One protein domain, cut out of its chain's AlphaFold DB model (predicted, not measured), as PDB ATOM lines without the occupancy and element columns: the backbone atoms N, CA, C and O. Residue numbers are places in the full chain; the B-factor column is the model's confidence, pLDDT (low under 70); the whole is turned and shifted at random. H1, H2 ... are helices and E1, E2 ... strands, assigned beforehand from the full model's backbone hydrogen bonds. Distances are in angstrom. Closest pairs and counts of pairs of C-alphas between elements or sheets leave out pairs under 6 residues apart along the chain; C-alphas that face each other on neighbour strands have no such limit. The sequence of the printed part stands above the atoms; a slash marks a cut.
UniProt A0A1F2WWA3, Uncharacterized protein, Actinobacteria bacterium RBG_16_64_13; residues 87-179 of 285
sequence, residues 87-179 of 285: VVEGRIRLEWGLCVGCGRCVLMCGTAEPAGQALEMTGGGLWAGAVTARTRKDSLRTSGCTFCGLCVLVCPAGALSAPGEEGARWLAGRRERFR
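What this domain is: This is residues 87 to 179 of the 285 residues of an uncharacterized protein of Actinobacteria bacterium RBG_16_64_13 (UniProt A0A1F2WWA3). Two short helices, H1 and H2, pack on each other within a body built largely of loops, with H2 near its middle; the longest helix, H3, makes one end of the long axis, and the loop between E3 and E4 makes the other. E3 and E4 form a hairpin with H1 close to it, and E1 and E2 form a second, small hairpin, apart from the first. The printed part has 93 residues, with three named helices and four named strands in the order E1 E2 H1 E3 E4 H2 H3, and two antiparallel sheets of two strands each. The class is mixed, helices and strands, though under half of the residues are in named elements. The whole is compact, with a radius of gyration of the C-alphas of 12.4 A and spans of 38 by 25 by 22 A.

Where its parts are: E1, residues 87 to 89, is 6.5 A long and begins at C-alpha 87, (151.243, 111.892, 80.744). E2 is residues 92 to 94, 6.4 A. H1, residues 104 to 111, measures 10.6 A. E3, residues 119 to 123, begins at C-alpha 119, (137.459, 116.758, 81.954), and measures 13.3 A; E4, residues 131 to 135, measures 13.1 A. H2, residues 150 to 153, is 5.1 A long. H3, residues 164 to 178, measures 21.1 A and ends at C-alpha 178, (134.035, 108.083, 98.165).

How they stand to each other: E1 and E2 are an antiparallel hairpin, with N 89 and O 92 within hydrogen-bond range at 2.9 A. Residues 93 to 94 of E2 also pair, antiparallel, with residues 160 to 161. H1 and E3 come closest at the C-alphas of Val 106 and Leu 119, 5.2 A apart. E3 and E4 are an antiparallel hairpin at 142 degrees between directions, with N 120 and O 134 at 2.9 A and N 134 and O 120 at 2.8 A. H1 and H2 touch, closest at the C-alphas of Cys 105 and Cys 151, 4.3 A. H2 and H3 only just touch, with 3 pairs of C-alphas within 8 A; the closest are those of Leu 153 and Leu 171, 7.3 A, and H3 touches with residues 171 to 175 alone. H1 and H3 are apart. In H1 and H3 every O i to N i+4 pair is within hydrogen-bond range; H2 is too short for such a pair.

The domain as a whole: The C-alphas farthest apart are those of Ala 128 and Glu 176, 38.6 A. The printed part has no cut. The link from E4 to H2, residues 136 to 149, is long. The mean pLDDT of the printed part is 90.3, and residues 124 to 129 are under 70.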
ATOM      1  N   VAL A  87     150.823 110.822  79.836       94.94
ATOM      2  CA  VAL A  87     151.243 111.892  80.744       94.94
ATOM      3  C   VAL A  87     150.824 111.512  82.153       94.94
ATOM      4  O   VAL A  87     149.691 111.086  82.369       94.94
ATOM      5  N   VAL A  88     151.727 111.663  83.120       95.38
ATOM      6  CA  VAL A  88     151.420 111.443  84.536       95.38
ATOM      7  C   VAL A  88     151.360 112.790  85.242       95.38
ATOM      8  O   VAL A  88     152.334 113.538  85.264       95.38
ATOM      9  N   GLU A  89     150.217 113.086  85.853       95.25
ATOM     10  CA  GLU A  89     150.030 114.249  86.716       95.25
ATOM     11  C   GLU A  89     149.594 113.775  88.106       95.25
ATOM     12  O   GLU A  89     148.526 113.183  88.291       95.25
ATOM     13  N   GLY A  90     150.433 114.023  89.113       92.00
ATOM     14  CA  GLY A  90     150.214 113.471  90.447       92.00
ATOM     15  C   GLY A  90     150.250 111.940  90.415       92.00
ATOM     16  O   GLY A  90     151.273 111.360  90.075       92.00
ATOM     17  N   ARG A  91     149.135 111.293  90.776       94.00
ATOM     18  CA  ARG A  91     148.967 109.823  90.741       94.00
ATOM     19  C   ARG A  91     148.112 109.331  89.571       94.00
ATOM     20  O   ARG A  91     147.775 108.155  89.524       94.00
ATOM     21  N   ILE A  92     147.718 110.225  88.665       96.44
ATOM     22  CA  ILE A  92     146.844 109.893  87.538       96.44
ATOM     23  C   ILE A  92     147.694 109.833  86.271       96.44
ATOM     24  O   ILE A  92     148.329 110.821  85.904       96.44
ATOM     25  N   ARG A  93     147.671 108.684  85.597       95.81
ATOM     26  CA  ARG A  93     148.209 108.497  84.250       95.81
ATOM     27  C   ARG A  93     147.091 108.703  83.231       95.81
ATOM     28  O   ARG A  93     146.014 108.121  83.350       95.81
ATOM     29  N   LEU A  94     147.365 109.545  82.244       95.75
ATOM     30  CA  LEU A  94     146.485 109.898  81.139       95.75
ATOM     31  C   LEU A  94     147.023 109.246  79.873       95.75
ATOM     32  O   LEU A  94     148.114 109.596  79.434       95.75
ATOM     33  N   GLU A  95     146.265 108.336  79.277       94.56
ATOM     34  CA  GLU A  95     146.652 107.646  78.048       94.56
ATOM     35  C   GLU A  95     145.456 107.563  77.097       94.56
ATOM     36  O   GLU A  95     144.765 106.553  76.964       94.56
ATOM     37  N   TRP A  96     145.170 108.690  76.445       93.31
ATOM     38  CA  TRP A  96     143.918 108.908  75.715       93.31
ATOM     39  C   TRP A  96     143.683 107.948  74.544       93.31
ATOM     40  O   TRP A  96     142.529 107.742  74.172       93.31
ATOM     41  N   GLY A  97     144.738 107.326  74.007       92.25
ATOM     42  CA  GLY A  97     144.651 106.272  72.986       92.25
ATOM     43  C   GLY A  97     143.829 105.059  73.412       92.25
ATOM     44  O   GLY A  97     143.291 104.352  72.570       92.25
ATOM     45  N   LEU A  98     143.658 104.855  74.717       93.44
ATOM     46  CA  LEU A  98     142.839 103.777  75.263       93.44
ATOM     47  C   LEU A  98     141.373 104.190  75.482       93.44
ATOM     48  O   LEU A  98     140.563 103.377  75.922       93.44
ATOM     49  N   CYS A  99     141.001 105.449  75.220       94.38
ATOM     50  CA  CYS A  99     139.659 105.949  75.502       94.38
ATOM     51  C   CYS A  99     138.626 105.376  74.522       94.38
ATOM     52  O   CYS A  99     138.719 105.585  73.318       94.38
ATOM     53  N   VAL A 100     137.587 104.734  75.061       93.81
ATOM     54  CA  VAL A 100     136.450 104.192  74.289       93.81
ATOM     55  C   VAL A 100     135.255 105.144  74.190       93.81
ATOM     56  O   VAL A 100     134.171 104.746  73.786       93.81
ATOM     57  N   GLY A 101     135.408 106.396  74.627       93.69
ATOM     58  CA  GLY A 101     134.362 107.412  74.472       93.69
ATOM     59  C   GLY A 101     133.139 107.283  75.390       93.69
ATOM     60  O   GLY A 101     132.163 107.995  75.192       93.69
ATOM     61  N   CYS A 102     133.175 106.436  76.426       93.94
ATOM     62  CA  CYS A 102     132.009 106.160  77.287       93.94
ATOM     63  C   CYS A 102     131.500 107.341  78.142       93.94
ATOM     64  O   CYS A 102     130.438 107.242  78.748       93.94
ATOM     65  N   GLY A 103     132.275 108.421  78.294       95.19
ATOM     66  CA  GLY A 103     131.874 109.611  79.059       95.19
ATOM     67  C   GLY A 103     131.783 109.455  80.586       95.19
ATOM     68  O   GLY A 103     131.641 110.465  81.273       95.19
ATOM     69  N   ARG A 104     131.935 108.247  81.153       95.50
ATOM     70  CA  ARG A 104     131.832 107.990  82.610       95.50
ATOM     71  C   ARG A 104     132.741 108.894  83.443       95.50
ATOM     72  O   ARG A 104     132.323 109.430  84.466       95.50
ATOM     73  N   CYS A 105     133.978 109.095  82.989       96.62
ATOM     74  CA  CYS A 105     134.940 109.957  83.668       96.62
ATOM     75  C   CYS A 105     134.537 111.437  83.636       96.62
ATOM     76  O   CYS A 105     134.695 112.116  84.645       96.62
ATOM     77  N   VAL A 106     134.000 111.923  82.513       97.56
ATOM     78  CA  VAL A 106     133.530 113.308  82.357       97.56
ATOM     79  C   VAL A 106     132.299 113.543  83.221       97.56
ATOM     80  O   VAL A 106     132.263 114.528  83.953       97.56
ATOM     81  N   LEU A 107     131.345 112.605  83.214       96.25
ATOM     82  CA  LEU A 107     130.162 112.661  84.071       96.25
ATOM     83  C   LEU A 107     130.564 112.748  85.547       96.25
ATOM     84  O   LEU A 107     130.225 113.724  86.207       96.25
ATOM     85  N   MET A 108     131.365 111.797  86.041       95.31
ATOM     86  CA  MET A 108     131.812 111.802  87.440       95.31
ATOM     87  C   MET A 108     132.648 113.032  87.795       95.31
ATOM     88  O   MET A 108     132.570 113.523  88.917       95.31
ATOM     89  N   CYS A 109     133.448 113.548  86.859       97.06
ATOM     90  CA  CYS A 109     134.227 114.761  87.088       97.06
ATOM     91  C   CYS A 109     133.342 116.019  87.163       97.06
ATOM     92  O   CYS A 109     133.714 116.982  87.830       97.06
ATOM     93  N   GLY A 110     132.192 116.006  86.485       96.12
ATOM     94  CA  GLY A 110     131.214 117.090  86.465       96.12
ATOM     95  C   GLY A 110     130.241 117.085  87.645       96.12
ATOM     96  O   GLY A 110     129.815 118.155  88.072       96.12
ATOM     97  N   THR A 111     129.880 115.905  88.160       93.94
ATOM     98  CA  THR A 111     128.781 115.755  89.131       93.94
ATOM     99  C   THR A 111     129.222 115.421  90.549       93.94
ATOM    100  O   THR A 111     128.462 115.667  91.484       93.94
ATOM    101  N   ALA A 112     130.410 114.845  90.745       92.56
ATOM    102  CA  ALA A 112     130.854 114.471  92.080       92.56
ATOM    103  C   ALA A 112     131.305 115.704  92.873       92.56
ATOM    104  O   ALA A 112     132.128 116.479  92.396       92.56
ATOM    105  N   GLU A 113     130.832 115.826  94.115       91.38
ATOM    106  CA  GLU A 113     131.188 116.914  95.040       91.38
ATOM    107  C   GLU A 113     132.705 117.187  95.142       91.38
ATOM    108  O   GLU A 113     133.096 118.342  94.980       91.38
ATOM    109  N   PRO A 114     133.600 116.181  95.282       90.56
ATOM    110  CA  PRO A 114     135.036 116.444  95.392       90.56
ATOM    111  C   PRO A 114     135.718 116.736  94.046       90.56
ATOM    112  O   PRO A 114     136.943 116.896  94.017       90.56
ATOM    113  N   ALA A 115     135.007 116.700  92.916       92.38
ATOM    114  CA  ALA A 115     135.601 116.805  91.589       92.38
ATOM    115  C   ALA A 115     135.665 118.254  91.084       92.38
ATOM    116  O   ALA A 115     134.753 119.052  91.258       92.38
ATOM    117  N   GLY A 116     136.766 118.581  90.405       92.94
ATOM    118  CA  GLY A 116     137.033 119.934  89.911       92.94
ATOM    119  C   GLY A 116     136.538 120.237  88.495       92.94
ATOM    120  O   GLY A 116     136.972 121.229  87.922       92.94
ATOM    121  N   GLN A 117     135.699 119.382  87.895       95.69
ATOM    122  CA  GLN A 117     135.196 119.551  86.520       95.69
ATOM    123  C   GLN A 117     136.303 119.774  85.471       95.69
ATOM    124  O   GLN A 117     136.208 120.637  84.600       95.69
ATOM    125  N   ALA A 118     137.374 118.988  85.563       97.50
ATOM    126  CA  ALA A 118     138.585 119.150  84.762       97.50
ATOM    127  C   ALA A 118     138.556 118.441  83.397       97.50
ATOM    128  O   ALA A 118     139.467 118.640  82.591       97.50
ATOM    129  N   LEU A 119     137.553 117.595  83.148       97.69
ATOM    130  CA  LEU A 119     137.459 116.758  81.954       97.69
ATOM    131  C   LEU A 119     136.276 117.164  81.071       97.69
ATOM    132  O   LEU A 119     135.239 117.603  81.569       97.69
ATOM    133  N   GLU A 120     136.415 116.953  79.768       96.88
ATOM    134  CA  GLU A 120     135.348 117.124  78.780       96.88
ATOM    135  C   GLU A 120     135.435 116.085  77.660       96.88
ATOM    136  O   GLU A 120     136.460 115.426  77.488       96.88
ATOM    137  N   MET A 121     134.341 115.916  76.914       95.62
ATOM    138  CA  MET A 121     134.320 115.086  75.711       95.62
ATOM    139  C   MET A 121     134.624 115.961  74.498       95.62
ATOM    140  O   MET A 121     133.939 116.953  74.266       95.62
ATOM    141  N   THR A 122     135.611 115.570  73.701       91.44
ATOM    142  CA  THR A 122     136.009 116.292  72.487       91.44
ATOM    143  C   THR A 122     135.827 115.403  71.264       91.44
ATOM    144  O   THR A 122     136.266 114.248  71.269       91.44
ATOM    145  N   GLY A 123     135.199 115.940  70.216       82.38
ATOM    146  CA  GLY A 123     135.143 115.301  68.899       82.38
ATOM    147  C   GLY A 123     136.488 115.370  68.170       82.38
ATOM    148  O   GLY A 123     137.345 116.181  68.517       82.38
ATOM    149  N   GLY A 124     136.673 114.516  67.161       66.25
ATOM    150  CA  GLY A 124     137.949 114.419  66.441       66.25
ATOM    151  C   GLY A 124     139.005 113.638  67.224       66.25
ATOM    152  O   GLY A 124     140.177 114.004  67.218       66.25
ATOM    153  N   GLY A 125     138.572 112.598  67.943       60.38
ATOM    154  CA  GLY A 125     139.426 111.701  68.709       60.38
ATOM    155  C   GLY A 125     140.513 111.023  67.870       60.38
ATOM    156  O   GLY A 125     140.692 111.276  66.684       60.38
ATOM    157  N   LEU A 126     141.268 110.129  68.506       61.38
ATOM    158  CA  LEU A 126     142.499 109.546  67.947       61.38
ATOM    159  C   LEU A 126     142.284 108.624  66.727       61.38
ATOM    160  O   LEU A 126     143.252 108.110  66.174       61.38
ATOM    161  N   TRP A 127     141.032 108.450  66.303       61.91
ATOM    162  CA  TRP A 127     140.607 107.821  65.059       61.91
ATOM    163  C   TRP A 127     139.352 108.538  64.523       61.91
ATOM    164  O   TRP A 127     138.621 109.195  65.270       61.91
ATOM    165  N   ALA A 128     139.128 108.463  63.207       50.69
ATOM    166  CA  ALA A 128     138.148 109.290  62.499       50.69
ATOM    167  C   ALA A 128     136.725 109.162  63.079       50.69
ATOM    168  O   ALA A 128     136.140 108.083  63.079       50.69
ATOM    169  N   GLY A 129     136.167 110.284  63.552       60.88
ATOM    170  CA  GLY A 129     134.802 110.365  64.091       60.88
ATOM    171  C   GLY A 129     134.657 110.016  65.577       60.88
ATOM    172  O   GLY A 129     133.568 110.172  66.124       60.88
ATOM    173  N   ALA A 130     135.731 109.602  66.254       75.06
ATOM    174  CA  ALA A 130     135.677 109.251  67.669       75.06
ATOM    175  C   ALA A 130     135.455 110.474  68.567       75.06
ATOM    176  O   ALA A 130     136.000 111.554  68.324       75.06
ATOM    177  N   VAL A 131     134.717 110.281  69.659       88.38
ATOM    178  CA  VAL A 131     134.630 111.246  70.759       88.38
ATOM    179  C   VAL A 131     135.409 110.676  71.937       88.38
ATOM    180  O   VAL A 131     135.122 109.576  72.403       88.38
ATOM    181  N   THR A 132     136.408 111.406  72.424       92.50
ATOM    182  CA  THR A 132     137.260 110.962  73.540       92.50
ATOM    183  C   THR A 132     137.209 111.958  74.682       92.50
ATOM    184  O   THR A 132     137.048 113.154  74.449       92.50
ATOM    185  N   ALA A 133     137.401 111.483  75.911       95.25
ATOM    186  CA  ALA A 133     137.647 112.378  77.033       95.25
ATOM    187  C   ALA A 133     139.004 113.085  76.871       95.25
ATOM    188  O   ALA A 133     139.968 112.470  76.409       95.25
ATOM    189  N   ARG A 134     139.078 114.354  77.273       95.19
ATOM    190  CA  ARG A 134     140.295 115.175  77.353       95.19
ATOM    191  C   ARG A 134     140.250 116.076  78.584       95.19
ATOM    192  O   ARG A 134     139.209 116.220  79.227       95.19
ATOM    193  N   THR A 135     141.389 116.672  78.919       96.81
ATOM    194  CA  THR A 135     141.455 117.805  79.847       96.81
ATOM    195  C   THR A 135     140.865 119.050  79.181       96.81
ATOM    196  O   THR A 135     141.077 119.258  77.991       96.81
ATOM    197  N   ARG A 136     140.142 119.885  79.940       96.25
ATOM    198  CA  ARG A 136     139.548 121.140  79.423       96.25
ATOM    199  C   ARG A 136     140.583 122.185  78.995       96.25
ATOM    200  O   ARG A 136     140.287 123.102  78.240       96.25
ATOM    201  N   LYS A 137     141.782 122.101  79.564       96.00
ATOM    202  CA  LYS A 137     142.962 122.903  79.224       96.00
ATOM    203  C   LYS A 137     144.158 121.972  79.024       96.00
ATOM    204  O   LYS A 137     144.001 120.756  78.995       96.00
ATOM    205  N   ASP A 138     145.359 122.533  78.964       93.56
ATOM    206  CA  ASP A 138     146.592 121.797  78.653       93.56
ATOM    207  C   ASP A 138     146.961 120.694  79.661       93.56
ATOM    208  O   ASP A 138     147.737 119.800  79.334       93.56
ATOM    209  N   SER A 139     146.441 120.746  80.893       96.31
ATOM    210  CA  SER A 139     146.741 119.761  81.938       96.31
ATOM    211  C   SER A 139     145.585 119.585  82.923       96.31
ATOM    212  O   SER A 139     144.681 120.427  83.002       96.31
ATOM    213  N   LEU A 140     145.602 118.512  83.720       97.38
ATOM    214  CA  LEU A 140     144.647 118.323  84.815       97.38
ATOM    215  C   LEU A 140     144.703 119.506  85.783       97.38
ATOM    216  O   LEU A 140     143.660 120.029  86.180       97.38
ATOM    217  N   ARG A 141     145.912 119.957  86.136       95.12
ATOM    218  CA  ARG A 141     146.097 121.079  87.066       95.12
ATOM    219  C   ARG A 141     145.480 122.374  86.541       95.12
ATOM    220  O   ARG A 141     144.737 123.025  87.271       95.12
ATOM    221  N   THR A 142     145.766 122.758  85.297       97.25
ATOM    222  CA  THR A 142     145.240 124.013  84.724       97.25
ATOM    223  C   THR A 142     143.734 123.939  84.458       97.25
ATOM    224  O   THR A 142     143.051 124.969  84.476       97.25
ATOM    225  N   SER A 143     143.209 122.720  84.301       97.25
ATOM    226  CA  SER A 143     141.778 122.417  84.188       97.25
ATOM    227  C   SER A 143     141.034 122.403  85.532       97.25
ATOM    228  O   SER A 143     139.830 122.179  85.536       97.25
ATOM    229  N   GLY A 144     141.708 122.641  86.665       95.94
ATOM    230  CA  GLY A 144     141.071 122.696  87.987       95.94
ATOM    231  C   GLY A 144     140.914 121.341  88.684       95.94
ATOM    232  O   GLY A 144     140.147 121.227  89.635       95.94
ATOM    233  N   CYS A 145     141.624 120.297  88.244       97.25
ATOM    234  CA  CYS A 145     141.544 118.972  88.855       97.25
ATOM    235  C   CYS A 145     141.958 118.994  90.334       97.25
ATOM    236  O   CYS A 145     143.025 119.485  90.699       97.25
ATOM    237  N   THR A 146     141.143 118.362  91.175       96.38
ATOM    238  CA  THR A 146     141.380 118.190  92.617       96.38
ATOM    239  C   THR A 146     142.160 116.915  92.951       96.38
ATOM    240  O   THR A 146     142.424 116.639  94.120       96.38
ATOM    241  N   PHE A 147     142.509 116.103  91.945       96.06
ATOM    242  CA  PHE A 147     143.127 114.782  92.116       96.06
ATOM    243  C   PHE A 147     142.328 113.880  93.083       96.06
ATOM    244  O   PHE A 147     142.880 113.205  93.959       96.06
ATOM    245  N   CYS A 148     140.999 113.865  92.929       95.62
ATOM    246  CA  CYS A 148     140.110 113.003  93.712       95.62
ATOM    247  C   CYS A 148     140.178 111.522  93.287       95.62
ATOM    248  O   CYS A 148     139.930 110.649  94.110       95.62
ATOM    249  N   GLY A 149     140.551 111.230  92.033       95.38
ATOM    250  CA  GLY A 149     140.734 109.865  91.516       95.38
ATOM    251  C   GLY A 149     139.453 109.146  91.072       95.38
ATOM    252  O   GLY A 149     139.532 108.041  90.548       95.38
ATOM    253  N   LEU A 150     138.277 109.770  91.202       95.88
ATOM    254  CA  LEU A 150     137.000 109.160  90.799       95.88
ATOM    255  C   LEU A 150     136.946 108.810  89.308       95.88
ATOM    256  O   LEU A 150     136.397 107.777  88.942       95.88
ATOM    257  N   CYS A 151     137.552 109.635  88.450       96.38
ATOM    258  CA  CYS A 151     137.621 109.379  87.012       96.38
ATOM    259  C   CYS A 151     138.421 108.110  86.666       96.38
ATOM    260  O   CYS A 151     138.097 107.445  85.684       96.38
ATOM    261  N   VAL A 152     139.416 107.757  87.490       95.31
ATOM    262  CA  VAL A 152     140.202 106.525  87.360       95.31
ATOM    263  C   VAL A 152     139.366 105.319  87.790       95.31
ATOM    264  O   VAL A 152     139.308 104.330  87.070       95.31
ATOM    265  N   LEU A 153     138.634 105.428  88.906       91.50
ATOM    266  CA  LEU A 153     137.780 104.349  89.429       91.50
ATOM    267  C   LEU A 153     136.628 103.947  88.492       91.50
ATOM    268  O   LEU A 153     136.061 102.869  88.661       91.50
ATOM    269  N   VAL A 154     136.265 104.794  87.525       93.62
ATOM    270  CA  VAL A 154     135.175 104.539  86.564       93.62
ATOM    271  C   VAL A 154     135.649 104.371  85.120       93.62
ATOM    272  O   VAL A 154     134.815 104.274  84.221       93.62
ATOM    273  N   CYS A 155     136.960 104.386  84.859       94.62
ATOM    274  CA  CYS A 155     137.475 104.207  83.505       94.62
ATOM    275  C   CYS A 155     137.442 102.718  83.113       94.62
ATOM    276  O   CYS A 155     138.134 101.926  83.748       94.62
ATOM    277  N   PRO A 156     136.709 102.316  82.056       92.81
ATOM    278  CA  PRO A 156     136.556 100.898  81.718       92.81
ATOM    279  C   PRO A 156     137.735 100.308  80.926       92.81
ATOM    280  O   PRO A 156     137.867  99.090  80.834       92.81
ATOM    281  N   ALA A 157     138.577 101.154  80.324       92.38
ATOM    282  CA  ALA A 157     139.582 100.748  79.332       92.38
ATOM    283  C   ALA A 157     141.027 101.148  79.692       92.38
ATOM    284  O   ALA A 157     141.950 100.869  78.932       92.38
ATOM    285  N   GLY A 158     141.241 101.818  80.829       91.56
ATOM    286  CA  GLY A 158     142.581 102.230  81.270       91.56
ATOM    287  C   GLY A 158     143.122 103.519  80.650       91.56
ATOM    288  O   GLY A 158     144.293 103.825  80.833       91.56
ATOM    289  N   ALA A 159     142.291 104.311  79.964       95.44
ATOM    290  CA  ALA A 159     142.684 105.646  79.490       95.44
ATOM    291  C   ALA A 159     143.024 106.618  80.632       95.44
ATOM    292  O   ALA A 159     143.748 107.593  80.441       95.44
ATOM    293  N   LEU A 160     142.464 106.349  81.810       96.19
ATOM    294  CA  LEU A 160     142.794 106.979  83.074       96.19
ATOM    295  C   LEU A 160     143.154 105.853  84.040       96.19
ATOM    296  O   LEU A 160     142.296 105.023  84.341       96.19
ATOM    297  N   SER A 161     144.395 105.819  84.513       93.69
ATOM    298  CA  SER A 161     144.890 104.801  85.449       93.69
ATOM    299  C   SER A 161     145.687 105.439  86.593       93.69
ATOM    300  O   SER A 161     145.962 106.642  86.589       93.69
ATOM    301  N   ALA A 162     146.025 104.639  87.605       91.44
ATOM    302  CA  ALA A 162     146.991 105.000  88.639       91.44
ATOM    303  C   ALA A 162     148.042 103.879  88.720       91.44
ATOM    304  O   ALA A 162     147.793 102.876  89.392       91.44
ATOM    305  N   PRO A 163     149.163 103.996  87.988       82.31
ATOM    306  CA  PRO A 163     150.126 102.910  87.850       82.31
ATOM    307  C   PRO A 163     150.923 102.664  89.138       82.31
ATOM    308  O   PRO A 163     151.133 103.572  89.947       82.31
ATOM    309  N   GLY A 164     151.413 101.431  89.284       79.75
ATOM    310  CA  GLY A 164     152.278 100.997  90.383       79.75
ATOM    311  C   GLY A 164     151.559 100.771  91.717       79.75
ATOM    312  O   GLY A 164     150.396 101.131  91.904       79.75
ATOM    313  N   GLU A 165     152.281 100.189  92.677       77.50
ATOM    314  CA  GLU A 165     151.754  99.854  94.010       77.50
ATOM    315  C   GLU A 165     151.217 101.081  94.757       77.50
ATOM    316  O   GLU A 165     150.167 101.035  95.401       77.50
ATOM    317  N   GLU A 166     151.896 102.223  94.631       81.44
ATOM    318  CA  GLU A 166     151.423 103.468  95.229       81.44
ATOM    319  C   GLU A 166     150.112 103.965  94.620       81.44
ATOM    320  O   GLU A 166     149.275 104.515  95.342       81.44
ATOM    321  N   GLY A 167     149.942 103.800  93.305       85.75
ATOM    322  CA  GLY A 167     148.716 104.142  92.594       85.75
ATOM    323  C   GLY A 167     147.556 103.260  93.045       85.75
ATOM    324  O   GLY A 167     146.497 103.780  93.400       85.75
ATOM    325  N   ALA A 168     147.792 101.949  93.142       79.69
ATOM    326  CA  ALA A 168     146.823 100.981  93.647       79.69
ATOM    327  C   ALA A 168     146.392 101.299  95.090       79.69
ATOM    328  O   ALA A 168     145.198 101.451  95.363       79.69
ATOM    329  N   ARG A 169     147.352 101.512  96.002       80.12
ATOM    330  CA  ARG A 169     147.081 101.889  97.400       80.12
ATOM    331  C   ARG A 169     146.311 103.204  97.504       80.12
ATOM    332  O   ARG A 169     145.404 103.344  98.323       80.12
ATOM    333  N   TRP A 170     146.653 104.180  96.665       89.50
ATOM    334  CA  TRP A 170     145.937 105.449  96.614       89.50
ATOM    335  C   TRP A 170     144.483 105.267  96.168       89.50
ATOM    336  O   TRP A 170     143.586 105.809  96.816       89.50
ATOM    337  N   LEU A 171     144.232 104.485  95.112       87.94
ATOM    338  CA  LEU A 171     142.880 104.198  94.626       87.94
ATOM    339  C   LEU A 171     142.040 103.415  95.636       87.94
ATOM    340  O   LEU A 171     140.858 103.728  95.772       87.94
ATOM    341  N   ALA A 172     142.630 102.467  96.371       81.88
ATOM    342  CA  ALA A 172     141.945 101.747  97.445       81.88
ATOM    343  C   ALA A 172     141.378 102.727  98.490       81.88
ATOM    344  O   ALA A 172     140.169 102.765  98.720       81.88
ATOM    345  N   GLY A 173     142.211 103.649  98.986       83.56
ATOM    346  CA  GLY A 173     141.756 104.691  99.912       83.56
ATOM    347  C   GLY A 173     140.719 105.652  99.307       83.56
ATOM    348  O   GLY A 173     139.854 106.169 100.016       83.56
ATOM    349  N   ARG A 174     140.748 105.903  97.986       88.06
ATOM    350  CA  ARG A 174     139.698 106.694  97.309       88.06
ATOM    351  C   ARG A 174     138.376 105.938  97.215       88.06
ATOM    352  O   ARG A 174     137.330 106.556  97.414       88.06
ATOM    353  N   ARG A 175     138.417 104.636  96.928       84.81
ATOM    354  CA  ARG A 175     137.235 103.769  96.880       84.81
ATOM    355  C   ARG A 175     136.553 103.718  98.243       84.81
ATOM    356  O   ARG A 175     135.348 103.926  98.309       84.81
ATOM    357  N   GLU A 176     137.313 103.562  99.321       85.50
ATOM    358  CA  GLU A 176     136.782 103.588 100.691       85.50
ATOM    359  C   GLU A 176     136.166 104.940 101.061       85.50
ATOM    360  O   GLU A 176     135.073 104.998 101.630       85.50
ATOM    361  N   ARG A 177     136.861 106.033 100.717       90.25
ATOM    362  CA  ARG A 177     136.437 107.395 101.053       90.25
ATOM    363  C   ARG A 177     135.171 107.818 100.318       90.25
ATOM    364  O   ARG A 177     134.317 108.464 100.917       90.25
ATOM    365  N   PHE A 178     135.093 107.541  99.019       88.94
ATOM    366  CA  PHE A 178     134.035 108.083  98.165       88.94
ATOM    367  C   PHE A 178     132.959 107.069  97.797       88.94
ATOM    368  O   PHE A 178     131.901 107.488  97.336       88.94
ATOM    369  N   ARG A 179     133.221 105.769  97.987       85.94
ATOM    370  CA  ARG A 179     132.291 104.661  97.725       85.94
ATOM    371  C   ARG A 179     131.515 104.838  96.412       85.94
ATOM    372  O   ARG A 179     130.284 104.864  96.437       85.94
TER     373      ARG A 179